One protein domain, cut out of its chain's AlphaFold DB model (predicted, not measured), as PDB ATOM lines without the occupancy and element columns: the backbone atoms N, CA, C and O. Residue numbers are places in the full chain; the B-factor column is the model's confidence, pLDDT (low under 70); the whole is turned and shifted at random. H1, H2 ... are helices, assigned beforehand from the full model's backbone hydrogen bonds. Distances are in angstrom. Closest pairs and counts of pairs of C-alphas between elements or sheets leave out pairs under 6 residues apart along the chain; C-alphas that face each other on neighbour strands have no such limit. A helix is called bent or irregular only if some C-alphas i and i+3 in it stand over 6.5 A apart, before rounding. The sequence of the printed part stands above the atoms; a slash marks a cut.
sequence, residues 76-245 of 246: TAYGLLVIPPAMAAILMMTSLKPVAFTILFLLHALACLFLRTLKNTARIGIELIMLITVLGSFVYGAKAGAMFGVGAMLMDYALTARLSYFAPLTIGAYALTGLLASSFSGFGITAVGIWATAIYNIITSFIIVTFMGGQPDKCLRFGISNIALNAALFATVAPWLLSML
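Overview. This is residues 76 to 245 of the 246 residues of an uncharacterized protein of Candidatus Woesearchaeota archaeon (UniProt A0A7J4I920). Picture a bundle of helices running up and down, with H4 in the middle; the hairpin of H5 and H6 packs along one side of it. The hairpin of H7 and H8a lies at one end of this arrangement and H1 at the other, with H2 between H1 and H4, while short H3 sits at the end of H2. The printed part has 170 residues with eight named helices, H1 to H8 in order, and no named strand, an all helix domain. It is compact, with a radius of gyration of the C-alphas of 15.3 A and spans of 48 by 42 by 25 A.

Along the chain. Find C-alpha 76 at (-42.676, -51.105, -0.986); from there H1 runs to residue 91, only just irregular, with C-alphas 81 and 84 6.9 A apart. H2, residues 96 to 114, spans 27.0 A, and H3 is residues 116 to 121. Find C-alpha 129 at (-30.571, -41.393, -14.345), where H4 begins, ending at residue 140. H5, residues 142 to 160, spans 27.1 A. H6, residues 167 to 187, has a kink of 47 degrees near residue 181 and is irregular, with C-alphas 183 and 186 7.8 A apart. H7, residues 189 to 212, spans 32.3 A. H8, residues 216 to 245, was assigned as one helix by its hydrogen bonds but is bent, with C-alphas 235 and 238 6.7 A apart; its arms are H8a, residues 216 to 235, and H8b, residues 238 to 245, and H8b ends at C-alpha 245 at (-15.968, -33.909, -7.297).

Arrangement. Start at the hub, H4. It touches H5, its hairpin partner, closest at the C-alphas of Ser 137 and Gly 145, 3.7 A. It touches H6 at a steep tilt of 46 degrees, closest at C-alphas 133 and 178, 5.2 A. H5 and H6 form a hairpin, closest at C-alphas 146 and 178, 4.0 A. H7 and H8a form a hairpin at a shallow tilt of 11 degrees, closest at C-alphas 190 and 234, 4.7 A. H8b touches H4, closest at C-alphas 245 and 139, 6.6 A. H2 touches H4 with residues 101 to 108 alone, closest at C-alphas 104 and 132, 6.9 A. H1 and H2 form a hairpin, closest at C-alphas 88 and 102, 5.4 A. H3 and H5 are close but not clearly touching, with C-alphas 116 and 160 6.0 A apart. Every O i to N i+4 pair is within hydrogen-bond range in H2, H3, H4, H5, H7, H8a and H8b, against 6 of 12 in H1 and 12 of 17 in H6.

Size, cuts and confidence. The C-alphas farthest apart, of Thr 94 and Gly 213, are 48.4 A apart. The printed part has no cut and no long link. Look for pLDDT under 70 at residues 76 to 95 and 162 to 164.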
ATOM      1  N   THR A  76     -42.509 -52.544  -1.213       49.12
ATOM      2  CA  THR A  76     -42.676 -51.105  -0.986       49.12
ATOM      3  C   THR A  76     -42.119 -50.649   0.362       49.12
ATOM      4  O   THR A  76     -41.770 -49.482   0.479       49.12
ATOM      5  N   ALA A  77     -41.989 -51.544   1.350       43.28
ATOM      6  CA  ALA A  77     -41.476 -51.199   2.676       43.28
ATOM      7  C   ALA A  77     -39.954 -51.400   2.823       43.28
ATOM      8  O   ALA A  77     -39.297 -50.586   3.459       43.28
ATOM      9  N   TYR A  78     -39.376 -52.451   2.224       40.97
ATOM     10  CA  TYR A  78     -37.986 -52.852   2.522       40.97
ATOM     11  C   TYR A  78     -36.990 -52.661   1.369       40.97
ATOM     12  O   TYR A  78     -35.797 -52.513   1.622       40.97
ATOM     13  N   GLY A  79     -37.446 -52.606   0.111       48.50
ATOM     14  CA  GLY A  79     -36.551 -52.380  -1.037       48.50
ATOM     15  C   GLY A  79     -35.913 -50.986  -1.027       48.50
ATOM     16  O   GLY A  79     -34.773 -50.820  -1.453       48.50
ATOM     17  N   LEU A  80     -36.628 -50.006  -0.462       50.81
ATOM     18  CA  LEU A  80     -36.155 -48.633  -0.284       50.81
ATOM     19  C   LEU A  80     -35.050 -48.484   0.759       50.81
ATOM     20  O   LEU A  80     -34.231 -47.575   0.665       50.81
ATOM     21  N   LEU A  81     -35.081 -49.342   1.780       43.84
ATOM     22  CA  LEU A  81     -34.305 -49.160   3.001       43.84
ATOM     23  C   LEU A  81     -32.938 -49.850   2.937       43.84
ATOM     24  O   LEU A  81     -32.055 -49.511   3.711       43.84
ATOM     25  N   VAL A  82     -32.762 -50.836   2.050       46.34
ATOM     26  CA  VAL A  82     -31.591 -51.733   2.086       46.34
ATOM     27  C   VAL A  82     -30.642 -51.510   0.910       46.34
ATOM     28  O   VAL A  82     -29.430 -51.516   1.095       46.34
ATOM     29  N   ILE A  83     -31.162 -51.273  -0.299       54.09
ATOM     30  CA  ILE A  83     -30.328 -51.223  -1.512       54.09
ATOM     31  C   ILE A  83     -29.479 -49.938  -1.576       54.09
ATOM     32  O   ILE A  83     -28.266 -50.056  -1.768       54.09
ATOM     33  N   PRO A  84     -30.034 -48.726  -1.356       55.19
ATOM     34  CA  PRO A  84     -29.222 -47.509  -1.377       55.19
ATOM     35  C   PRO A  84     -28.171 -47.446  -0.250       55.19
ATOM     36  O   PRO A  84     -27.025 -47.120  -0.558       55.19
ATOM     37  N   PRO A  85     -28.470 -47.822   1.016       47.00
ATOM     38  CA  PRO A  85     -27.457 -47.846   2.075       47.00
ATOM     39  C   PRO A  85     -26.389 -48.925   1.888       47.00
ATOM     40  O   PRO A  85     -25.242 -48.691   2.246       47.00
ATOM     41  N   ALA A  86     -26.714 -50.078   1.294       49.41
ATOM     42  CA  ALA A  86     -25.712 -51.100   0.983       49.41
ATOM     43  C   ALA A  86     -24.749 -50.637  -0.124       49.41
ATOM     44  O   ALA A  86     -23.543 -50.848  -0.013       49.41
ATOM     45  N   MET A  87     -25.253 -49.947  -1.156       50.62
ATOM     46  CA  MET A  87     -24.398 -49.308  -2.166       50.62
ATOM     47  C   MET A  87     -23.567 -48.161  -1.573       50.62
ATOM     48  O   MET A  87     -22.399 -48.019  -1.921       50.62
ATOM     49  N   ALA A  88     -24.136 -47.389  -0.645       45.66
ATOM     50  CA  ALA A  88     -23.447 -46.321   0.078       45.66
ATOM     51  C   ALA A  88     -22.331 -46.840   0.996       45.66
ATOM     52  O   ALA A  88     -21.232 -46.297   1.004       45.66
ATOM     53  N   ALA A  89     -22.593 -47.909   1.751       43.66
ATOM     54  CA  ALA A  89     -21.654 -48.480   2.713       43.66
ATOM     55  C   ALA A  89     -20.416 -49.084   2.031       43.66
ATOM     56  O   ALA A  89     -19.311 -48.951   2.547       43.66
ATOM     57  N   ILE A  90     -20.572 -49.670   0.837       47.72
ATOM     58  CA  ILE A  90     -19.450 -50.155   0.006       47.72
ATOM     59  C   ILE A  90     -18.574 -48.991  -0.498       47.72
ATOM     60  O   ILE A  90     -17.398 -49.168  -0.807       47.72
ATOM     61  N   LEU A  91     -19.140 -47.788  -0.561       44.31
ATOM     62  CA  LEU A  91     -18.533 -46.580  -1.108       44.31
ATOM     63  C   LEU A  91     -17.954 -45.638  -0.026       44.31
ATOM     64  O   LEU A  91     -17.224 -44.705  -0.353       44.31
ATOM     65  N   MET A  92     -18.227 -45.884   1.260       40.41
ATOM     66  CA  MET A  92     -17.912 -45.000   2.397       40.41
ATOM     67  C   MET A  92     -16.466 -45.085   2.925       40.41
ATOM     68  O   MET A  92     -16.229 -44.996   4.128       40.41
ATOM     69  N   MET A  93     -15.469 -45.179   2.045       44.22
ATOM     70  CA  MET A  93     -14.070 -44.995   2.448       44.22
ATOM     71  C   MET A  93     -13.483 -43.716   1.820       44.22
ATOM     72  O   MET A  93     -13.283 -43.610   0.613       44.22
ATOM     73  N   THR A  94     -13.280 -42.723   2.697       52.69
ATOM     74  CA  THR A  94     -12.314 -41.600   2.634       52.69
ATOM     75  C   THR A  94     -12.412 -40.518   1.545       52.69
ATOM     76  O   THR A  94     -11.559 -39.633   1.531       52.69
ATOM     77  N   SER A  95     -13.441 -40.470   0.690       64.81
ATOM     78  CA  SER A  95     -13.591 -39.381  -0.301       64.81
ATOM     79  C   SER A  95     -14.998 -38.766  -0.340       64.81
ATOM     80  O   SER A  95     -15.984 -39.431  -0.039       64.81
ATOM     81  N   LEU A  96     -15.113 -37.480  -0.709       74.50
ATOM     82  CA  LEU A  96     -16.408 -36.795  -0.903       74.50
ATOM     83  C   LEU A  96     -17.201 -37.381  -2.081       74.50
ATOM     84  O   LEU A  96     -18.432 -37.334  -2.104       74.50
ATOM     85  N   LYS A  97     -16.489 -37.960  -3.055       81.62
ATOM     86  CA  LYS A  97     -17.075 -38.403  -4.320       81.62
ATOM     87  C   LYS A  97     -18.176 -39.461  -4.146       81.62
ATOM     88  O   LYS A  97     -19.289 -39.242  -4.623       81.62
ATOM     89  N   PRO A  98     -17.960 -40.557  -3.403       75.88
ATOM     90  CA  PRO A  98     -18.964 -41.600  -3.256       75.88
ATOM     91  C   PRO A  98     -20.159 -41.184  -2.380       75.88
ATOM     92  O   PRO A  98     -21.271 -41.683  -2.577       75.88
ATOM     93  N   VAL A  99     -19.966 -40.228  -1.460       75.06
ATOM     94  CA  VAL A  99     -21.054 -39.630  -0.665       75.06
ATOM     95  C   VAL A  99     -22.006 -38.851  -1.570       75.06
ATOM     96  O   VAL A  99     -23.218 -39.052  -1.501       75.06
ATOM     97  N   ALA A 100     -21.481 -38.026  -2.480       81.62
ATOM     98  CA  ALA A 100     -22.307 -37.279  -3.427       81.62
ATOM     99  C   ALA A 100     -23.127 -38.206  -4.336       81.62
ATOM    100  O   ALA A 100     -24.327 -37.996  -4.512       81.62
ATOM    101  N   PHE A 101     -22.520 -39.278  -4.861       82.44
ATOM    102  CA  PHE A 101     -23.257 -40.260  -5.662       82.44
ATOM    103  C   PHE A 101     -24.307 -41.001  -4.840       82.44
ATOM    104  O   PHE A 101     -25.423 -41.176  -5.316       82.44
ATOM    105  N   THR A 102     -24.012 -41.362  -3.591       77.44
ATOM    106  CA  THR A 102     -25.016 -41.935  -2.683       77.44
ATOM    107  C   THR A 102     -26.227 -41.016  -2.545       77.44
ATOM    108  O   THR A 102     -27.362 -41.464  -2.702       77.44
ATOM    109  N   ILE A 103     -25.997 -39.723  -2.301       79.94
ATOM    110  CA  ILE A 103     -27.066 -38.726  -2.189       79.94
ATOM    111  C   ILE A 103     -27.847 -38.627  -3.504       79.94
ATOM    112  O   ILE A 103     -29.074 -38.630  -3.475       79.94
ATOM    113  N   LEU A 104     -27.178 -38.615  -4.662       85.06
ATOM    114  CA  LEU A 104     -27.851 -38.602  -5.965       85.06
ATOM    115  C   LEU A 104     -28.714 -39.847  -6.197       85.06
ATOM    116  O   LEU A 104     -29.841 -39.725  -6.674       85.06
ATOM    117  N   PHE A 105     -28.229 -41.035  -5.836       83.56
ATOM    118  CA  PHE A 105     -29.009 -42.270  -5.911       83.56
ATOM    119  C   PHE A 105     -30.211 -42.236  -4.960       83.56
ATOM    120  O   PHE A 105     -31.305 -42.632  -5.355       83.56
ATOM    121  N   LEU A 106     -30.055 -41.709  -3.743       80.62
ATOM    122  CA  LEU A 106     -31.164 -41.517  -2.804       80.62
ATOM    123  C   LEU A 106     -32.198 -40.519  -3.340       80.62
ATOM    124  O   LEU A 106     -33.394 -40.802  -3.304       80.62
ATOM    125  N   LEU A 107     -31.761 -39.386  -3.893       83.50
ATOM    126  CA  LEU A 107     -32.642 -38.407  -4.534       83.50
ATOM    127  C   LEU A 107     -33.368 -39.012  -5.735       83.50
ATOM    128  O   LEU A 107     -34.565 -38.786  -5.902       83.50
ATOM    129  N   HIS A 108     -32.683 -39.828  -6.536       87.94
ATOM    130  CA  HIS A 108     -33.301 -40.565  -7.637       87.94
ATOM    131  C   HIS A 108     -34.336 -41.567  -7.125       87.94
ATOM    132  O   HIS A 108     -35.435 -41.635  -7.669       87.94
ATOM    133  N   ALA A 109     -34.051 -42.283  -6.036       80.19
ATOM    134  CA  ALA A 109     -34.999 -43.212  -5.424       80.19
ATOM    135  C   ALA A 109     -36.258 -42.480  -4.947       80.19
ATOM    136  O   ALA A 109     -37.376 -42.903  -5.247       80.19
ATOM    137  N   LEU A 110     -36.078 -41.353  -4.254       78.62
ATOM    138  CA  LEU A 110     -37.169 -40.497  -3.799       78.62
ATOM    139  C   LEU A 110     -37.977 -39.970  -4.989       78.62
ATOM    140  O   LEU A 110     -39.198 -40.121  -5.004       78.62
ATOM    141  N   ALA A 111     -37.317 -39.442  -6.022       82.31
ATOM    142  CA  ALA A 111     -37.972 -38.976  -7.241       82.31
ATOM    143  C   ALA A 111     -38.793 -40.095  -7.901       82.31
ATOM    144  O   ALA A 111     -39.951 -39.879  -8.254       82.31
ATOM    145  N   CYS A 112     -38.254 -41.314  -7.990       81.25
ATOM    146  CA  CYS A 112     -38.966 -42.471  -8.537       81.25
ATOM    147  C   CYS A 112     -40.251 -42.799  -7.768       81.25
ATOM    148  O   CYS A 112     -41.239 -43.188  -8.387       81.25
ATOM    149  N   LEU A 113     -40.257 -42.651  -6.441       78.44
ATOM    150  CA  LEU A 113     -41.420 -42.936  -5.598       78.44
ATOM    151  C   LEU A 113     -42.455 -41.821  -5.624       78.44
ATOM    152  O   LEU A 113     -43.627 -42.089  -5.880       78.44
ATOM    153  N   PHE A 114     -42.027 -40.582  -5.374       75.56
ATOM    154  CA  PHE A 114     -42.917 -39.423  -5.325       75.56
ATOM    155  C   PHE A 114     -43.571 -39.182  -6.678       75.56
ATOM    156  O   PHE A 114     -44.769 -38.917  -6.774       75.56
ATOM    157  N   LEU A 115     -42.797 -39.348  -7.745       79.81
ATOM    158  CA  LEU A 115     -43.260 -39.108  -9.100       79.81
ATOM    159  C   LEU A 115     -43.774 -40.380  -9.752       79.81
ATOM    160  O   LEU A 115     -44.163 -40.336 -10.912       79.81
ATOM    161  N   ARG A 116     -43.848 -41.506  -9.028       77.25
ATOM    162  CA  ARG A 116     -44.392 -42.765  -9.547       77.25
ATOM    163  C   ARG A 116     -45.772 -42.560 -10.151       77.25
ATOM    164  O   ARG A 116     -46.047 -43.050 -11.246       77.25
ATOM    165  N   THR A 117     -46.632 -41.835  -9.439       72.69
ATOM    166  CA  THR A 117     -47.991 -41.540  -9.893       72.69
ATOM    167  C   THR A 117     -47.944 -40.706 -11.168       72.69
ATOM    168  O   THR A 117     -48.499 -41.138 -12.172       72.69
ATOM    169  N   LEU A 118     -47.188 -39.603 -11.186       72.19
ATOM    170  CA  LEU A 118     -47.051 -38.721 -12.353       72.19
ATOM    171  C   LEU A 118     -46.409 -39.418 -13.569       72.19
ATOM    172  O   LEU A 118     -46.891 -39.276 -14.693       72.19
ATOM    173  N   LYS A 119     -45.379 -40.244 -13.365       73.06
ATOM    174  CA  LYS A 119     -44.755 -41.082 -14.402       73.06
ATOM    175  C   LYS A 119     -45.745 -42.085 -14.997       73.06
ATOM    176  O   LYS A 119     -45.697 -42.380 -16.194       73.06
ATOM    177  N   ASN A 120     -46.643 -42.631 -14.179       72.38
ATOM    178  CA  ASN A 120     -47.597 -43.644 -14.620       72.38
ATOM    179  C   ASN A 120     -48.841 -43.049 -15.285       72.38
ATOM    180  O   ASN A 120     -49.290 -43.605 -16.290       72.38
ATOM    181  N   THR A 121     -49.369 -41.943 -14.763       74.69
ATOM    182  CA  THR A 121     -50.594 -41.305 -15.262       74.69
ATOM    183  C   THR A 121     -50.297 -40.291 -16.362       74.69
ATOM    184  O   THR A 121     -50.820 -40.420 -17.466       74.69
ATOM    185  N   ALA A 122     -49.409 -39.332 -16.100       78.62
ATOM    186  CA  ALA A 122     -49.113 -38.210 -16.991       78.62
ATOM    187  C   ALA A 122     -47.940 -38.468 -17.954       78.62
ATOM    188  O   ALA A 122     -47.732 -37.687 -18.879       78.62
ATOM    189  N   ARG A 123     -47.196 -39.573 -17.779       82.00
ATOM    190  CA  ARG A 123     -46.054 -39.965 -18.635       82.00
ATOM    191  C   ARG A 123     -44.960 -38.893 -18.713       82.00
ATOM    192  O   ARG A 123     -44.330 -38.728 -19.750       82.00
ATOM    193  N   ILE A 124     -44.724 -38.193 -17.606       85.38
ATOM    194  CA  ILE A 124     -43.686 -37.161 -17.500       85.38
ATOM    195  C   ILE A 124     -42.337 -37.833 -17.212       85.38
ATOM    196  O   ILE A 124     -42.231 -38.645 -16.292       85.38
ATOM    197  N   GLY A 125     -41.311 -37.502 -17.990       83.56
ATOM    198  CA  GLY A 125     -39.972 -38.072 -17.885       83.56
ATOM    199  C   GLY A 125     -39.092 -37.373 -16.861       83.56
ATOM    200  O   GLY A 125     -38.070 -36.808 -17.209       83.56
ATOM    201  N   ILE A 126     -39.471 -37.401 -15.584       84.44
ATOM    202  CA  ILE A 126     -38.618 -36.850 -14.522       84.44
ATOM    203  C   ILE A 126     -37.642 -37.932 -14.053       84.44
ATOM    204  O   ILE A 126     -37.993 -38.789 -13.239       84.44
ATOM    205  N   GLU A 127     -36.432 -37.924 -14.612       87.38
ATOM    206  CA  GLU A 127     -35.397 -38.930 -14.353       87.38
ATOM    207  C   GLU A 127     -34.034 -38.298 -14.088       87.38
ATOM    208  O   GLU A 127     -33.515 -37.547 -14.910       87.38
ATOM    209  N   LEU A 128     -33.422 -38.672 -12.958       94.19
ATOM    210  CA  LEU A 128     -32.052 -38.285 -12.601       94.19
ATOM    211  C   LEU A 128     -30.998 -39.261 -13.147       94.19
ATOM    212  O   LEU A 128     -29.801 -39.064 -12.946       94.19
ATOM    213  N   ILE A 129     -31.432 -40.315 -13.843       95.69
ATOM    214  CA  ILE A 129     -30.571 -41.393 -14.345       95.69
ATOM    215  C   ILE A 129     -29.492 -40.828 -15.264       95.69
ATOM    216  O   ILE A 129     -28.323 -41.186 -15.120       95.69
ATOM    217  N   MET A 130     -29.854 -39.919 -16.174       97.75
ATOM    218  CA  MET A 130     -28.892 -39.351 -17.116       97.75
ATOM    219  C   MET A 130     -27.829 -38.506 -16.409       97.75
ATOM    220  O   MET A 130     -26.643 -38.671 -16.686       97.75
ATOM    221  N   LEU A 131     -28.235 -37.674 -15.442       97.81
ATOM    222  CA  LEU A 131     -27.309 -36.914 -14.600       97.81
ATOM    223  C   LEU A 131     -26.316 -37.840 -13.888       97.81
ATOM    224  O   LEU A 131     -25.111 -37.640 -14.004       97.81
ATOM    225  N   ILE A 132     -26.812 -38.880 -13.212       96.75
ATOM    226  CA  ILE A 132     -25.989 -39.876 -12.507       96.75
ATOM    227  C   ILE A 132     -25.013 -40.570 -13.469       96.75
ATOM    228  O   ILE A 132     -23.832 -40.722 -13.161       96.75
ATOM    229  N   THR A 133     -25.494 -40.959 -14.649       97.44
ATOM    230  CA  THR A 133     -24.716 -41.676 -15.671       97.44
ATOM    231  C   THR A 133     -23.572 -40.819 -16.211       97.44
ATOM    232  O   THR A 133     -22.414 -41.243 -16.213       97.44
ATOM    233  N   VAL A 134     -23.884 -39.601 -16.660       98.38
ATOM    234  CA  VAL A 134     -22.913 -38.694 -17.288       98.38
ATOM    235  C   VAL A 134     -21.932 -38.161 -16.251       98.38
ATOM    236  O   VAL A 134     -20.727 -38.237 -16.473       98.38
ATOM    237  N   LEU A 135     -22.409 -37.703 -15.088       97.75
ATOM    238  CA  LEU A 135     -21.530 -37.244 -14.009       97.75
ATOM    239  C   LEU A 135     -20.606 -38.374 -13.540       97.75
ATOM    240  O   LEU A 135     -19.414 -38.160 -13.349       97.75
ATOM    241  N   GLY A 136     -21.134 -39.593 -13.421       95.62
ATOM    242  CA  GLY A 136     -20.359 -40.786 -13.094       95.62
ATOM    243  C   GLY A 136     -19.235 -41.055 -14.087       95.62
ATOM    244  O   GLY A 136     -18.110 -41.353 -13.690       95.62
ATOM    245  N   SER A 137     -19.527 -40.881 -15.376       97.00
ATOM    246  CA  SER A 137     -18.547 -41.020 -16.451       97.00
ATOM    247  C   SER A 137     -17.454 -39.949 -16.390       97.00
ATOM    248  O   SER A 137     -16.282 -40.261 -16.578       97.00
ATOM    249  N   PHE A 138     -17.804 -38.700 -16.070       97.06
ATOM    250  CA  PHE A 138     -16.836 -37.604 -15.941       97.06
ATOM    251  C   PHE A 138     -15.946 -37.744 -14.699       97.06
ATOM    252  O   PHE A 138     -14.753 -37.472 -14.771       97.06
ATOM    253  N   VAL A 139     -16.506 -38.180 -13.567       95.44
ATOM    254  CA  VAL A 139     -15.784 -38.244 -12.284       95.44
ATOM    255  C   VAL A 139     -14.934 -39.511 -12.154       95.44
ATOM    256  O   VAL A 139     -13.841 -39.461 -11.590       95.44
ATOM    257  N   TYR A 140     -15.425 -40.649 -12.657       90.50
ATOM    258  CA  TYR A 140     -14.806 -41.967 -12.460       90.50
ATOM    259  C   TYR A 140     -14.453 -42.698 -13.768       90.50
ATOM    260  O   TYR A 140     -13.915 -43.807 -13.729       90.50
ATOM    261  N   GLY A 141     -14.743 -42.103 -14.927       93.62
ATOM    262  CA  GLY A 141     -14.481 -42.673 -16.248       93.62
ATOM    263  C   GLY A 141     -15.625 -43.522 -16.818       93.62
ATOM    264  O   GLY A 141     -16.557 -43.926 -16.118       93.62
ATOM    265  N   ALA A 142     -15.510 -43.844 -18.114       94.19
ATOM    266  CA  ALA A 142     -16.502 -44.564 -18.925       94.19
ATOM    267  C   ALA A 142     -17.163 -45.761 -18.223       94.19
ATOM    268  O   ALA A 142     -18.389 -45.874 -18.164       94.19
ATOM    269  N   LYS A 143     -16.344 -46.679 -17.690       89.75
ATOM    270  CA  LYS A 143     -16.823 -47.937 -17.094       89.75
ATOM    271  C   LYS A 143     -17.709 -47.677 -15.876       89.75
ATOM    272  O   LYS A 143     -18.761 -48.297 -15.745       89.75
ATOM    273  N   ALA A 144     -17.307 -46.740 -15.019       88.75
ATOM    274  CA  ALA A 144     -18.079 -46.366 -13.844       88.75
ATOM    275  C   ALA A 144     -19.382 -45.659 -14.237       88.75
ATOM    276  O   ALA A 144     -20.440 -46.020 -13.728       88.75
ATOM    277  N   GLY A 145     -19.338 -44.733 -15.202       92.19
ATOM    278  CA  GLY A 145     -20.539 -44.095 -15.753       92.19
ATOM    279  C   GLY A 145     -21.563 -45.108 -16.267       92.19
ATOM    280  O   GLY A 145     -22.745 -45.019 -15.937       92.19
ATOM    281  N   ALA A 146     -21.107 -46.123 -17.004       89.31
ATOM    282  CA  ALA A 146     -21.963 -47.202 -17.490       89.31
ATOM    283  C   ALA A 146     -22.614 -47.990 -16.342       89.31
ATOM    284  O   ALA A 146     -23.825 -48.214 -16.353       89.31
ATOM    285  N   MET A 147     -21.831 -48.367 -15.326       86.69
ATOM    286  CA  MET A 147     -22.339 -49.070 -14.144       86.69
ATOM    287  C   MET A 147     -23.354 -48.230 -13.366       86.69
ATOM    288  O   MET A 147     -24.381 -48.757 -12.939       86.69
ATOM    289  N   PHE A 148     -23.108 -46.928 -13.214       90.81
ATOM    290  CA  PHE A 148     -24.044 -46.029 -12.548       90.81
ATOM    291  C   PHE A 148     -25.355 -45.884 -13.320       90.81
ATOM    292  O   PHE A 148     -26.417 -45.934 -12.701       90.81
ATOM    293  N   GLY A 149     -25.308 -45.791 -14.651       91.25
ATOM    294  CA  GLY A 149     -26.517 -45.768 -15.478       91.25
ATOM    295  C   GLY A 149     -27.336 -47.052 -15.367       91.25
ATOM    296  O   GLY A 149     -28.547 -46.998 -15.147       91.25
ATOM    297  N   VAL A 150     -26.675 -48.212 -15.418       88.12
ATOM    298  CA  VAL A 150     -27.324 -49.514 -15.193       88.12
ATOM    299  C   VAL A 150     -27.955 -49.571 -13.803       88.12
ATOM    300  O   VAL A 150     -29.132 -49.911 -13.678       88.12
ATOM    301  N   GLY A 151     -27.206 -49.204 -12.762       84.38
ATOM    302  CA  GLY A 151     -27.685 -49.218 -11.380       84.38
ATOM    303  C   GLY A 151     -28.892 -48.304 -11.169       84.38
ATOM    304  O   GLY A 151     -29.893 -48.727 -10.591       84.38
ATOM    305  N   ALA A 152     -28.840 -47.075 -11.682       88.56
ATOM    306  CA  ALA A 152     -29.922 -46.106 -11.540       88.56
ATOM    307  C   ALA A 152     -31.189 -46.533 -12.302       88.56
ATOM    308  O   ALA A 152     -32.298 -46.333 -11.799       88.56
ATOM    309  N   MET A 153     -31.046 -47.183 -13.462       89.06
ATOM    310  CA  MET A 153     -32.182 -47.729 -14.213       89.06
ATOM    311  C   MET A 153     -32.795 -48.963 -13.542       89.06
ATOM    312  O   MET A 153     -34.016 -49.076 -13.436       89.06
ATOM    313  N   LEU A 154     -31.966 -49.886 -13.048       84.00
ATOM    314  CA  LEU A 154     -32.442 -51.041 -12.282       84.00
ATOM    315  C   LEU A 154     -33.196 -50.599 -11.027       84.00
ATOM    316  O   LEU A 154     -34.237 -51.171 -10.698       84.00
ATOM    317  N   MET A 155     -32.706 -49.554 -10.360       82.19
ATOM    318  CA  MET A 155     -33.378 -48.965  -9.210       82.19
ATOM    319  C   MET A 155     -34.726 -48.337  -9.592       82.19
ATOM    320  O   MET A 155     -35.715 -48.608  -8.914       82.19
ATOM    321  N   ASP A 156     -34.811 -47.583 -10.695       85.00
ATOM    322  CA  ASP A 156     -36.096 -47.062 -11.194       85.00
ATOM    323  C   ASP A 156     -37.100 -48.202 -11.427       85.00
ATOM    324  O   ASP A 156     -38.234 -48.147 -10.940       85.00
ATOM    325  N   TYR A 157     -36.673 -49.299 -12.061       82.94
ATOM    326  CA  TYR A 157     -37.539 -50.457 -12.281       82.94
ATOM    327  C   TYR A 157     -37.971 -51.160 -10.996       82.94
ATOM    328  O   TYR A 157     -39.143 -51.543 -10.877       82.94
ATOM    329  N   ALA A 158     -37.058 -51.318 -10.038       78.88
ATOM    330  CA  ALA A 158     -37.350 -51.930  -8.749       78.88
ATOM    331  C   ALA A 158     -38.381 -51.110  -7.957       78.88
ATOM    332  O   ALA A 158     -39.339 -51.672  -7.425       78.88
ATOM    333  N   LEU A 159     -38.227 -49.784  -7.927       75.81
ATOM    334  CA  LEU A 159     -39.052 -48.887  -7.113       75.81
ATOM    335  C   LEU A 159     -40.408 -48.568  -7.745       75.81
ATOM    336  O   LEU A 159     -41.427 -48.490  -7.055       75.81
ATOM    337  N   THR A 160     -40.462 -48.429  -9.068       73.12
ATOM    338  CA  THR A 160     -41.728 -48.188  -9.776       73.12
ATOM    339  C   THR A 160     -42.536 -49.473  -9.986       73.12
ATOM    340  O   THR A 160     -43.727 -49.405 -10.321       73.12
ATOM    341  N   ALA A 161     -41.921 -50.641  -9.743       70.88
ATOM    342  CA  ALA A 161     -42.423 -51.978 -10.062       70.88
ATOM    343  C   ALA A 161     -42.813 -52.134 -11.544       70.88
ATOM    344  O   ALA A 161     -43.716 -52.901 -11.888       70.88
ATOM    345  N   ARG A 162     -42.141 -51.391 -12.435       66.50
ATOM    346  CA  ARG A 162     -42.449 -51.316 -13.867       66.50
ATOM    347  C   ARG A 162     -41.447 -52.109 -14.702       66.50
ATOM    348  O   ARG A 162     -40.889 -51.598 -15.666       66.50
ATOM    349  N   LEU A 163     -41.249 -53.378 -14.353       65.69
ATOM    350  CA  LEU A 163     -40.451 -54.293 -15.172       65.69
ATOM    351  C   LEU A 163     -41.189 -54.563 -16.484       65.69
ATOM    352  O   LEU A 163     -42.101 -55.388 -16.558       65.69
ATOM    353  N   SER A 164     -40.826 -53.782 -17.495       69.69
ATOM    354  CA  SER A 164     -41.362 -53.874 -18.841       69.69
ATOM    355  C   SER A 164     -40.436 -54.704 -19.722       69.69
ATOM    356  O   SER A 164     -39.239 -54.801 -19.465       69.69
ATOM    357  N   TYR A 165     -40.982 -55.253 -20.802       74.94
ATOM    358  CA  TYR A 165     -40.202 -55.891 -21.859       74.94
ATOM    359  C   TYR A 165     -39.204 -54.916 -22.524       74.94
ATOM    360  O   TYR A 165     -38.229 -55.357 -23.119       74.94
ATOM    361  N   PHE A 166     -39.389 -53.600 -22.343       78.06
ATOM    362  CA  PHE A 166     -38.445 -52.544 -22.738       78.06
ATOM    363  C   PHE A 166     -37.176 -52.452 -21.876       78.06
ATOM    364  O   PHE A 166     -36.248 -51.737 -22.244       78.06
ATOM    365  N   ALA A 167     -37.134 -53.122 -20.720       83.81
ATOM    366  CA  ALA A 167     -36.077 -52.924 -19.731       83.81
ATOM    367  C   ALA A 167     -34.654 -53.202 -20.241       83.81
ATOM    368  O   ALA A 167     -33.779 -52.378 -19.985       83.81
ATOM    369  N   PRO A 168     -34.383 -54.288 -20.993       85.88
ATOM    370  CA  PRO A 168     -33.035 -54.533 -21.501       85.88
ATOM    371  C   PRO A 168     -32.539 -53.415 -22.427       85.88
ATOM    372  O   PRO A 168     -31.374 -53.032 -22.357       85.88
ATOM    373  N   LEU A 169     -33.435 -52.855 -23.250       86.69
ATOM    374  CA  LEU A 169     -33.106 -51.783 -24.185       86.69
ATOM    375  C   LEU A 169     -32.715 -50.498 -23.450       86.69
ATOM    376  O   LEU A 169     -31.686 -49.902 -23.758       86.69
ATOM    377  N   THR A 170     -33.513 -50.067 -22.475       89.62
ATOM    378  CA  THR A 170     -33.256 -48.822 -21.733       89.62
ATOM    379  C   THR A 170     -32.027 -48.942 -20.836       89.62
ATOM    380  O   THR A 170     -31.228 -48.009 -20.786       89.62
ATOM    381  N   ILE A 171     -31.822 -50.097 -20.187       89.56
ATOM    382  CA  ILE A 171     -30.614 -50.392 -19.404       89.56
ATOM    383  C   ILE A 171     -29.378 -50.346 -20.308       89.56
ATOM    384  O   ILE A 171     -28.401 -49.676 -19.974       89.56
ATOM    385  N   GLY A 172     -29.429 -51.006 -21.470       87.06
ATOM    386  CA  GLY A 172     -28.341 -50.991 -22.447       87.06
ATOM    387  C   GLY A 172     -28.045 -49.589 -22.981       87.06
ATOM    388  O   GLY A 172     -26.883 -49.201 -23.071       87.06
ATOM    389  N   ALA A 173     -29.080 -48.796 -23.264       93.50
ATOM    390  CA  ALA A 173     -28.928 -47.419 -23.729       93.50
ATOM    391  C   ALA A 173     -28.250 -46.519 -22.680       93.50
ATOM    392  O   ALA A 173     -27.355 -45.746 -23.028       93.50
ATOM    393  N   TYR A 174     -28.605 -46.642 -21.396       94.62
ATOM    394  CA  TYR A 174     -27.923 -45.909 -20.322       94.62
ATOM    395  C   TYR A 174     -26.481 -46.387 -20.115       94.62
ATOM    396  O   TYR A 174     -25.586 -45.558 -19.952       94.62
ATOM    397  N   ALA A 175     -26.223 -47.697 -20.195       92.00
ATOM    398  CA  ALA A 175     -24.864 -48.234 -20.138       92.00
ATOM    399  C   ALA A 175     -23.986 -47.660 -21.262       92.00
ATOM    400  O   ALA A 175     -22.897 -47.149 -21.003       92.00
ATOM    401  N   LEU A 176     -24.491 -47.684 -22.501       93.19
ATOM    402  CA  LEU A 176     -23.807 -47.129 -23.666       93.19
ATOM    403  C   LEU A 176     -23.563 -45.626 -23.508       93.19
ATOM    404  O   LEU A 176     -22.466 -45.148 -23.781       93.19
ATOM    405  N   THR A 177     -24.552 -44.891 -23.002       97.19
ATOM    406  CA  THR A 177     -24.408 -43.456 -22.731       97.19
ATOM    407  C   THR A 177     -23.284 -43.186 -21.731       97.19
ATOM    408  O   THR A 177     -22.447 -42.318 -21.966       97.19
ATOM    409  N   GLY A 178     -23.206 -43.968 -20.651       94.44
ATOM    410  CA  GLY A 178     -22.127 -43.868 -19.670       94.44
ATOM    411  C   GLY A 178     -20.748 -44.186 -20.250       94.44
ATOM    412  O   GLY A 178     -19.790 -43.485 -19.928       94.44
ATOM    413  N   LEU A 179     -20.650 -45.179 -21.141       94.56
ATOM    414  CA  LEU A 179     -19.399 -45.509 -21.834       94.56
ATOM    415  C   LEU A 179     -18.928 -44.380 -22.756       94.56
ATOM    416  O   LEU A 179     -17.735 -44.095 -22.806       94.56
ATOM    417  N   LEU A 180     -19.855 -43.751 -23.480       95.88
ATOM    418  CA  LEU A 180     -19.529 -42.721 -24.465       95.88
ATOM    419  C   LEU A 180     -19.268 -41.353 -23.827       95.88
ATOM    420  O   LEU A 180     -18.425 -40.613 -24.323       95.88
ATOM    421  N   ALA A 181     -19.945 -41.010 -22.727       97.44
ATOM    422  CA  ALA A 181     -19.910 -39.662 -22.158       97.44
ATOM    423  C   ALA A 181     -18.489 -39.146 -21.852       97.44
ATOM    424  O   ALA A 181     -18.186 -37.995 -22.164       97.44
ATOM    425  N   SER A 182     -17.589 -39.981 -21.320       93.31
ATOM    426  CA  SER A 182     -16.210 -39.563 -21.028       93.31
ATOM    427  C   SER A 182     -15.399 -39.235 -22.284       93.31
ATOM    428  O   SER A 182     -14.540 -38.357 -22.239       93.31
ATOM    429  N   SER A 183     -15.672 -39.900 -23.412       95.62
ATOM    430  CA  SER A 183     -14.994 -39.634 -24.691       95.62
ATOM    431  C   SER A 183     -15.318 -38.246 -25.247       95.62
ATOM    432  O   SER A 183     -14.540 -37.701 -26.020       95.62
ATOM    433  N   PHE A 184     -16.434 -37.655 -24.815       96.44
ATOM    434  CA  PHE A 184     -16.860 -36.307 -25.189       96.44
ATOM    435  C   PHE A 184     -16.618 -35.280 -24.073       96.44
ATOM    436  O   PHE A 184     -17.116 -34.161 -24.152       96.44
ATOM    437  N   SER A 185     -15.837 -35.621 -23.042       92.38
ATOM    438  CA  SER A 185     -15.592 -34.740 -21.888       92.38
ATOM    439  C   SER A 185     -15.036 -33.358 -22.256       92.38
ATOM    440  O   SER A 185     -15.370 -32.378 -21.589       92.38
ATOM    441  N   GLY A 186     -14.294 -33.248 -23.365       95.25
ATOM    442  CA  GLY A 186     -13.791 -31.975 -23.898       95.25
ATOM    443  C   GLY A 186     -14.869 -30.974 -24.342       95.25
ATOM    444  O   GLY A 186     -14.583 -29.787 -24.428       95.25
ATOM    445  N   PHE A 187     -16.114 -31.412 -24.571       96.94
ATOM    446  CA  PHE A 187     -17.242 -30.525 -24.897       96.94
ATOM    447  C   PHE A 187     -17.931 -29.929 -23.656       96.94
ATOM    448  O   PHE A 187     -18.832 -29.101 -23.786       96.94
ATOM    449  N   GLY A 188     -17.525 -30.342 -22.451       97.44
ATOM    450  CA  GLY A 188     -18.117 -29.911 -21.187       97.44
ATOM    451  C   GLY A 188     -19.359 -30.715 -20.786       97.44
ATOM    452  O   GLY A 188     -20.164 -31.144 -21.615       97.44
ATOM    453  N   ILE A 189     -19.533 -30.907 -19.474       98.12
ATOM    454  CA  ILE A 189     -20.591 -31.766 -18.913       98.12
ATOM    455  C   ILE A 189     -22.002 -31.305 -19.289       98.12
ATOM    456  O   ILE A 189     -22.876 -32.138 -19.518       98.12
ATOM    457  N   THR A 190     -22.219 -29.991 -19.402       98.12
ATOM    458  CA  THR A 190     -23.519 -29.417 -19.767       98.12
ATOM    459  C   THR A 190     -23.945 -29.838 -21.168       98.12
ATOM    460  O   THR A 190     -25.037 -30.379 -21.342       98.12
ATOM    461  N   ALA A 191     -23.076 -29.636 -22.164       98.00
ATOM    462  CA  ALA A 191     -23.374 -29.991 -23.545       98.00
ATOM    463  C   ALA A 191     -23.534 -31.509 -23.690       98.00
ATOM    464  O   ALA A 191     -24.534 -31.966 -24.240       98.00
ATOM    465  N   VAL A 192     -22.596 -32.290 -23.141       98.38
ATOM    466  CA  VAL A 192     -22.649 -33.758 -23.211       98.38
ATOM    467  C   VAL A 192     -23.926 -34.298 -22.580       98.38
ATOM    468  O   VAL A 192     -24.578 -35.147 -23.179       98.38
ATOM    469  N   GLY A 193     -24.320 -33.788 -21.414       97.88
ATOM    470  CA  GLY A 193     -25.543 -34.201 -20.737       97.88
ATOM    471  C   GLY A 193     -26.805 -33.935 -21.553       97.88
ATOM    472  O   GLY A 193     -27.619 -34.840 -21.733       97.88
ATOM    473  N   ILE A 194     -26.942 -32.727 -22.109       97.94
ATOM    474  CA  ILE A 194     -28.100 -32.342 -22.931       97.94
ATOM    475  C   ILE A 194     -28.184 -33.199 -24.197       97.94
ATOM    476  O   ILE A 194     -29.242 -33.763 -24.492       97.94
ATOM    477  N   TRP A 195     -27.073 -33.336 -24.928       97.94
ATOM    478  CA  TRP A 195     -27.021 -34.152 -26.142       97.94
ATOM    479  C   TRP A 195     -27.298 -35.623 -25.846       97.94
ATOM    480  O   TRP A 195     -28.091 -36.246 -26.552       97.94
ATOM    481  N   ALA A 196     -26.721 -36.165 -24.770       97.75
ATOM    482  CA  ALA A 196     -26.976 -37.528 -24.328       97.75
ATOM    483  C   ALA A 196     -28.462 -37.752 -24.020       97.75
ATOM    484  O   ALA A 196     -29.038 -38.729 -24.501       97.75
ATOM    485  N   THR A 197     -29.120 -36.838 -23.297       97.69
ATOM    486  CA  THR A 197     -30.565 -36.922 -23.046       97.69
ATOM    487  C   THR A 197     -31.370 -36.870 -24.343       97.69
ATOM    488  O   THR A 197     -32.289 -37.672 -24.517       97.69
ATOM    489  N   ALA A 198     -31.058 -35.946 -25.253       97.19
ATOM    490  CA  ALA A 198     -31.788 -35.802 -26.509       97.19
ATOM    491  C   ALA A 198     -31.665 -37.064 -27.376       97.19
ATOM    492  O   ALA A 198     -32.678 -37.645 -27.768       97.19
ATOM    493  N   ILE A 199     -30.438 -37.540 -27.598       96.56
ATOM    494  CA  ILE A 199     -30.147 -38.744 -28.385       96.56
ATOM    495  C   ILE A 199     -30.807 -39.970 -27.750       96.56
ATOM    496  O   ILE A 199     -31.486 -40.724 -28.447       96.56
ATOM    497  N   TYR A 200     -30.676 -40.140 -26.431       95.69
ATOM    498  CA  TYR A 200     -31.333 -41.220 -25.697       95.69
ATOM    499  C   TYR A 200     -32.845 -41.223 -25.939       95.69
ATOM    500  O   TYR A 200     -33.399 -42.258 -26.313       95.69
ATOM    501  N   ASN A 201     -33.522 -40.081 -25.769       95.56
ATOM    502  CA  ASN A 201     -34.975 -40.007 -25.934       95.56
ATOM    503  C   ASN A 201     -35.397 -40.248 -27.386       95.56
ATOM    504  O   ASN A 201     -36.382 -40.951 -27.600       95.56
ATOM    505  N   ILE A 202     -34.664 -39.719 -28.370       95.31
ATOM    506  CA  ILE A 202     -34.956 -39.923 -29.796       95.31
ATOM    507  C   ILE A 202     -34.833 -41.405 -30.153       95.31
ATOM    508  O   ILE A 202     -35.782 -41.986 -30.675       95.31
ATOM    509  N   ILE A 203     -33.701 -42.034 -29.825       94.06
ATOM    510  CA  ILE A 203     -33.433 -43.435 -30.172       94.06
ATOM    511  C   ILE A 203     -34.418 -44.361 -29.461       94.06
ATOM    512  O   ILE A 203     -35.049 -45.203 -30.098       94.06
ATOM    513  N   THR A 204     -34.586 -44.211 -28.146       92.25
ATOM    514  CA  THR A 204     -35.482 -45.093 -27.386       92.25
ATOM    515  C   THR A 204     -36.938 -44.909 -27.800       92.25
ATOM    516  O   THR A 204     -37.633 -45.907 -27.982       92.25
ATOM    517  N   SER A 205     -37.397 -43.676 -28.035       92.94
ATOM    518  CA  SER A 205     -38.754 -43.420 -28.534       92.94
ATOM    519  C   SER A 205     -38.964 -44.006 -29.924       92.94
ATOM    520  O   SER A 205     -39.977 -44.664 -30.147       92.94
ATOM    521  N   PHE A 206     -38.004 -43.826 -30.836       93.25
ATOM    522  CA  PHE A 206     -38.066 -44.407 -32.175       93.25
ATOM    523  C   PHE A 206     -38.194 -45.930 -32.116       93.25
ATOM    524  O   PHE A 206     -39.074 -46.495 -32.769       93.25
ATOM    525  N   ILE A 207     -37.375 -46.592 -31.293       91.19
ATOM    526  CA  ILE A 207     -37.416 -48.049 -31.161       91.19
ATOM    527  C   ILE A 207     -38.754 -48.506 -30.563       91.19
ATOM    528  O   ILE A 207     -39.385 -49.426 -31.084       91.19
ATOM    529  N   ILE A 208     -39.213 -47.839 -29.501       89.25
ATOM    530  CA  ILE A 208     -40.461 -48.173 -28.805       89.25
ATOM    531  C   ILE A 208     -41.679 -47.999 -29.724       89.25
ATOM    532  O   ILE A 208     -42.555 -48.863 -29.749       89.25
ATOM    533  N   VAL A 209     -41.753 -46.907 -30.485       92.62
ATOM    534  CA  VAL A 209     -42.878 -46.643 -31.395       92.62
ATOM    535  C   VAL A 209     -42.851 -47.608 -32.581       92.62
ATOM    536  O   VAL A 209     -43.861 -48.245 -32.866       92.62
ATOM    537  N   THR A 210     -41.698 -47.765 -33.234       92.44
ATOM    538  CA  THR A 210     -41.595 -48.492 -34.511       92.44
ATOM    539  C   THR A 210     -41.661 -50.005 -34.336       92.44
ATOM    540  O   THR A 210     -42.361 -50.681 -35.081       92.44
ATOM    541  N   PHE A 211     -40.949 -50.556 -33.350       88.12
ATOM    542  CA  PHE A 211     -40.772 -52.009 -33.236       88.12
ATOM    543  C   PHE A 211     -41.639 -52.651 -32.161       88.12
ATOM    544  O   PHE A 211     -41.701 -53.874 -32.064       88.12
ATOM    545  N   MET A 212     -42.272 -51.846 -31.310       83.50
ATOM    546  CA  MET A 212     -42.856 -52.349 -30.069       83.50
ATOM    547  C   MET A 212     -44.266 -51.807 -29.794       83.50
ATOM    548  O   MET A 212     -44.811 -52.032 -28.715       83.50
ATOM    549  N   GLY A 213     -44.867 -51.109 -30.765       86.62
ATOM    550  CA  GLY A 213     -46.251 -50.632 -30.692       86.62
ATOM    551  C   GLY A 213     -46.482 -49.528 -29.657       86.62
ATOM    552  O   GLY A 213     -47.593 -49.371 -29.147       86.62
ATOM    553  N   GLY A 214     -45.436 -48.782 -29.293       86.31
ATOM    554  CA  GLY A 214     -45.548 -47.634 -28.402       86.31
ATOM    555  C   GLY A 214     -46.378 -46.501 -29.008       86.31
ATOM    556  O   GLY A 214     -46.382 -46.290 -30.218       86.31
ATOM    557  N   GLN A 215     -47.069 -45.742 -28.157       91.12
ATOM    558  CA  GLN A 215     -47.870 -44.605 -28.610       91.12
ATOM    559  C   GLN A 215     -46.991 -43.343 -28.731       91.12
ATOM    560  O   GLN A 215     -46.369 -42.949 -27.733       91.12
ATOM    561  N   PRO A 216     -46.928 -42.700 -29.911       92.88
ATOM    562  CA  PRO A 216     -45.992 -41.607 -30.176       92.88
ATOM    563  C   PRO A 216     -46.255 -40.373 -29.307       92.88
ATOM    564  O   PRO A 216     -45.313 -39.728 -28.857       92.88
ATOM    565  N   ASP A 217     -47.515 -40.081 -28.984       93.00
ATOM    566  CA  ASP A 217     -47.912 -38.975 -28.105       93.00
ATOM    567  C   ASP A 217     -47.373 -39.141 -26.672       93.00
ATOM    568  O   ASP A 217     -47.003 -38.169 -26.008       93.00
ATOM    569  N   LYS A 218     -47.304 -40.381 -26.172       89.38
ATOM    570  CA  LYS A 218     -46.742 -40.691 -24.850       89.38
ATOM    571  C   LYS A 218     -45.226 -40.571 -24.861       89.38
ATOM    572  O   LYS A 218     -44.668 -40.007 -23.923       89.38
ATOM    573  N   CYS A 219     -44.578 -41.068 -25.912       91.62
ATOM    574  CA  CYS A 219     -43.136 -40.933 -26.098       91.62
ATOM    575  C   CYS A 219     -42.721 -39.463 -26.220       91.62
ATOM    576  O   CYS A 219     -41.761 -39.053 -25.578       91.62
ATOM    577  N   LEU A 220     -43.487 -38.648 -26.950       93.69
ATOM    578  CA  LEU A 220     -43.211 -37.223 -27.113       93.69
ATOM    579  C   LEU A 220     -43.343 -36.455 -25.791       93.69
ATOM    580  O   LEU A 220     -42.438 -35.710 -25.423       93.69
ATOM    581  N   ARG A 221     -44.433 -36.668 -25.038       92.69
ATOM    582  CA  ARG A 221     -44.630 -36.034 -23.720       92.69
ATOM    583  C   ARG A 221     -43.524 -36.400 -22.734       92.69
ATOM    584  O   ARG A 221     -42.997 -35.523 -22.044       92.69
ATOM    585  N   PHE A 222     -43.147 -37.677 -22.700       91.81
ATOM    586  CA  PHE A 222     -42.029 -38.145 -21.890       91.81
ATOM    587  C   PHE A 222     -40.717 -37.493 -22.336       91.81
ATOM    588  O   PHE A 222     -40.021 -36.910 -21.512       91.81
ATOM    589  N   GLY A 223     -40.414 -37.526 -23.635       94.31
ATOM    590  CA  GLY A 223     -39.174 -37.000 -24.196       94.31
ATOM    591  C   GLY A 223     -38.992 -35.506 -23.944       94.31
ATOM    592  O   GLY A 223     -37.948 -35.105 -23.439       94.31
ATOM    593  N   ILE A 224     -40.014 -34.686 -24.211       95.00
ATOM    594  CA  ILE A 224     -39.953 -33.230 -23.996       95.00
ATOM    595  C   ILE A 224     -39.705 -32.908 -22.521       95.00
ATOM    596  O   ILE A 224     -38.807 -32.131 -22.204       95.00
ATOM    597  N   SER A 225     -40.467 -33.523 -21.613       94.81
ATOM    598  CA  SER A 225     -40.302 -33.271 -20.176       94.81
ATOM    599  C   SER A 225     -38.952 -33.763 -19.643       94.81
ATOM    600  O   SER A 225     -38.341 -33.082 -18.821       94.81
ATOM    601  N   ASN A 226     -38.447 -34.885 -20.162       95.25
ATOM    602  CA  ASN A 226     -37.140 -35.425 -19.799       95.25
ATOM    603  C   ASN A 226     -35.981 -34.558 -20.287       95.25
ATOM    604  O   ASN A 226     -35.051 -34.289 -19.527       95.25
ATOM    605  N   ILE A 227     -36.049 -34.089 -21.537       96.25
ATOM    606  CA  ILE A 227     -35.053 -33.183 -22.117       96.25
ATOM    607  C   ILE A 227     -35.058 -31.853 -21.366       96.25
ATOM    608  O   ILE A 227     -33.993 -31.400 -20.962       96.25
ATOM    609  N   ALA A 228     -36.228 -31.255 -21.122       96.62
ATOM    610  CA  ALA A 228     -36.329 -29.975 -20.422       96.62
ATOM    611  C   ALA A 228     -35.753 -30.045 -18.999       96.62
ATOM    612  O   ALA A 228     -34.945 -29.200 -18.615       96.62
ATOM    613  N   LEU A 229     -36.114 -31.082 -18.235       95.31
ATOM    614  CA  LEU A 229     -35.583 -31.276 -16.889       95.31
ATOM    615  C   LEU A 229     -34.068 -31.486 -16.902       95.31
ATOM    616  O   LEU A 229     -33.352 -30.820 -16.157       95.31
ATOM    617  N   ASN A 230     -33.572 -32.417 -17.718       97.12
ATOM    618  CA  ASN A 230     -32.142 -32.698 -17.749       97.12
ATOM    619  C   ASN A 230     -31.354 -31.499 -18.268       97.12
ATOM    620  O   ASN A 230     -30.286 -31.231 -17.737       97.12
ATOM    621  N   ALA A 231     -31.883 -30.722 -19.213       97.69
ATOM    622  CA  ALA A 231     -31.248 -29.480 -19.632       97.69
ATOM    623  C   ALA A 231     -31.087 -28.499 -18.467       97.69
ATOM    624  O   ALA A 231     -29.992 -27.976 -18.271       97.69
ATOM    625  N   ALA A 232     -32.117 -28.321 -17.635       97.81
ATOM    626  CA  ALA A 232     -32.008 -27.498 -16.433       97.81
ATOM    627  C   ALA A 232     -30.967 -28.055 -15.446       97.81
ATOM    628  O   ALA A 232     -30.108 -27.310 -14.969       97.81
ATOM    629  N   LEU A 233     -30.986 -29.366 -15.181       97.38
ATOM    630  CA  LEU A 233     -30.029 -30.023 -14.282       97.38
ATOM    631  C   LEU A 233     -28.584 -29.923 -14.792       97.38
ATOM    632  O   LEU A 233     -27.680 -29.650 -14.008       97.38
ATOM    633  N   PHE A 234     -28.351 -30.102 -16.089       98.25
ATOM    634  CA  PHE A 234     -27.021 -30.027 -16.692       98.25
ATOM    635  C   PHE A 234     -26.516 -28.594 -16.868       98.25
ATOM    636  O   PHE A 234     -25.304 -28.384 -16.880       98.25
ATOM    637  N   ALA A 235     -27.408 -27.610 -16.972       97.81
ATOM    638  CA  ALA A 235     -27.034 -26.199 -17.002       97.81
ATOM    639  C   ALA A 235     -26.675 -25.654 -15.611       97.81
ATOM    640  O   ALA A 235     -25.830 -24.771 -15.509       97.81
ATOM    641  N   THR A 236     -27.297 -26.171 -14.545       96.75
ATOM    642  CA  THR A 236     -27.189 -25.579 -13.198       96.75
ATOM    643  C   THR A 236     -26.499 -26.488 -12.183       96.75
ATOM    644  O   THR A 236     -25.528 -26.087 -11.548       96.75
ATOM    645  N   VAL A 237     -26.961 -27.729 -12.038       96.69
ATOM    646  CA  VAL A 237     -26.534 -28.646 -10.974       96.69
ATOM    647  C   VAL A 237     -25.264 -29.405 -11.358       96.69
ATOM    648  O   VAL A 237     -24.354 -29.538 -10.542       96.69
ATOM    649  N   ALA A 238     -25.171 -29.902 -12.593       97.31
ATOM    650  CA  ALA A 238     -24.062 -30.757 -13.016       97.31
ATOM    651  C   ALA A 238     -22.683 -30.070 -12.986       97.31
ATOM    652  O   ALA A 238     -21.753 -30.703 -12.490       97.31
ATOM    653  N   PRO A 239     -22.508 -28.812 -13.451       97.62
ATOM    654  CA  PRO A 239     -21.209 -28.138 -13.395       97.62
ATOM    655  C   PRO A 239     -20.756 -27.901 -11.954       97.62
ATOM    656  O   PRO A 239     -19.597 -28.138 -11.620       97.62
ATOM    657  N   TRP A 240     -21.695 -27.509 -11.087       96.81
ATOM    658  CA  TRP A 240     -21.443 -27.321  -9.662       96.81
ATOM    659  C   TRP A 240     -21.016 -28.631  -8.991       96.81
ATOM    660  O   TRP A 240     -19.957 -28.680  -8.368       96.81
ATOM    661  N   LEU A 241     -21.764 -29.721  -9.203       95.44
ATOM    662  CA  LEU A 241     -21.393 -31.043  -8.692       95.44
ATOM    663  C   LEU A 241     -20.034 -31.494  -9.223       95.44
ATOM    664  O   LEU A 241     -19.219 -31.975  -8.447       95.44
ATOM    665  N   LEU A 242     -19.772 -31.335 -10.522       96.00
ATOM    666  CA  LEU A 242     -18.500 -31.740 -11.111       96.00
ATOM    667  C   LEU A 242     -17.331 -31.000 -10.449       96.00
ATOM    668  O   LEU A 242     -16.380 -31.655 -10.042       96.00
ATOM    669  N   SER A 243     -17.448 -29.682 -10.252       95.62
ATOM    670  CA  SER A 243     -16.403 -28.871  -9.613       95.62
ATOM    671  C   SER A 243     -16.081 -29.288  -8.172       95.62
ATOM    672  O   SER A 243     -14.951 -29.142  -7.731       95.62
ATOM    673  N   MET A 244     -17.055 -29.841  -7.442       91.12
ATOM    674  CA  MET A 244     -16.846 -30.371  -6.089       91.12
ATOM    675  C   MET A 244     -16.214 -31.768  -6.074       91.12
ATOM    676  O   MET A 244     -15.735 -32.223  -5.036       91.12
ATOM    677  N   LEU A 245     -16.286 -32.486  -7.197       90.31
ATOM    678  CA  LEU A 245     -15.968 -33.909  -7.297       90.31
ATOM    679  C   LEU A 245     -14.667 -34.196  -8.044       90.31
ATOM    680  O   LEU A 245     -14.197 -35.338  -7.998       90.31
TER     681      LEU A 245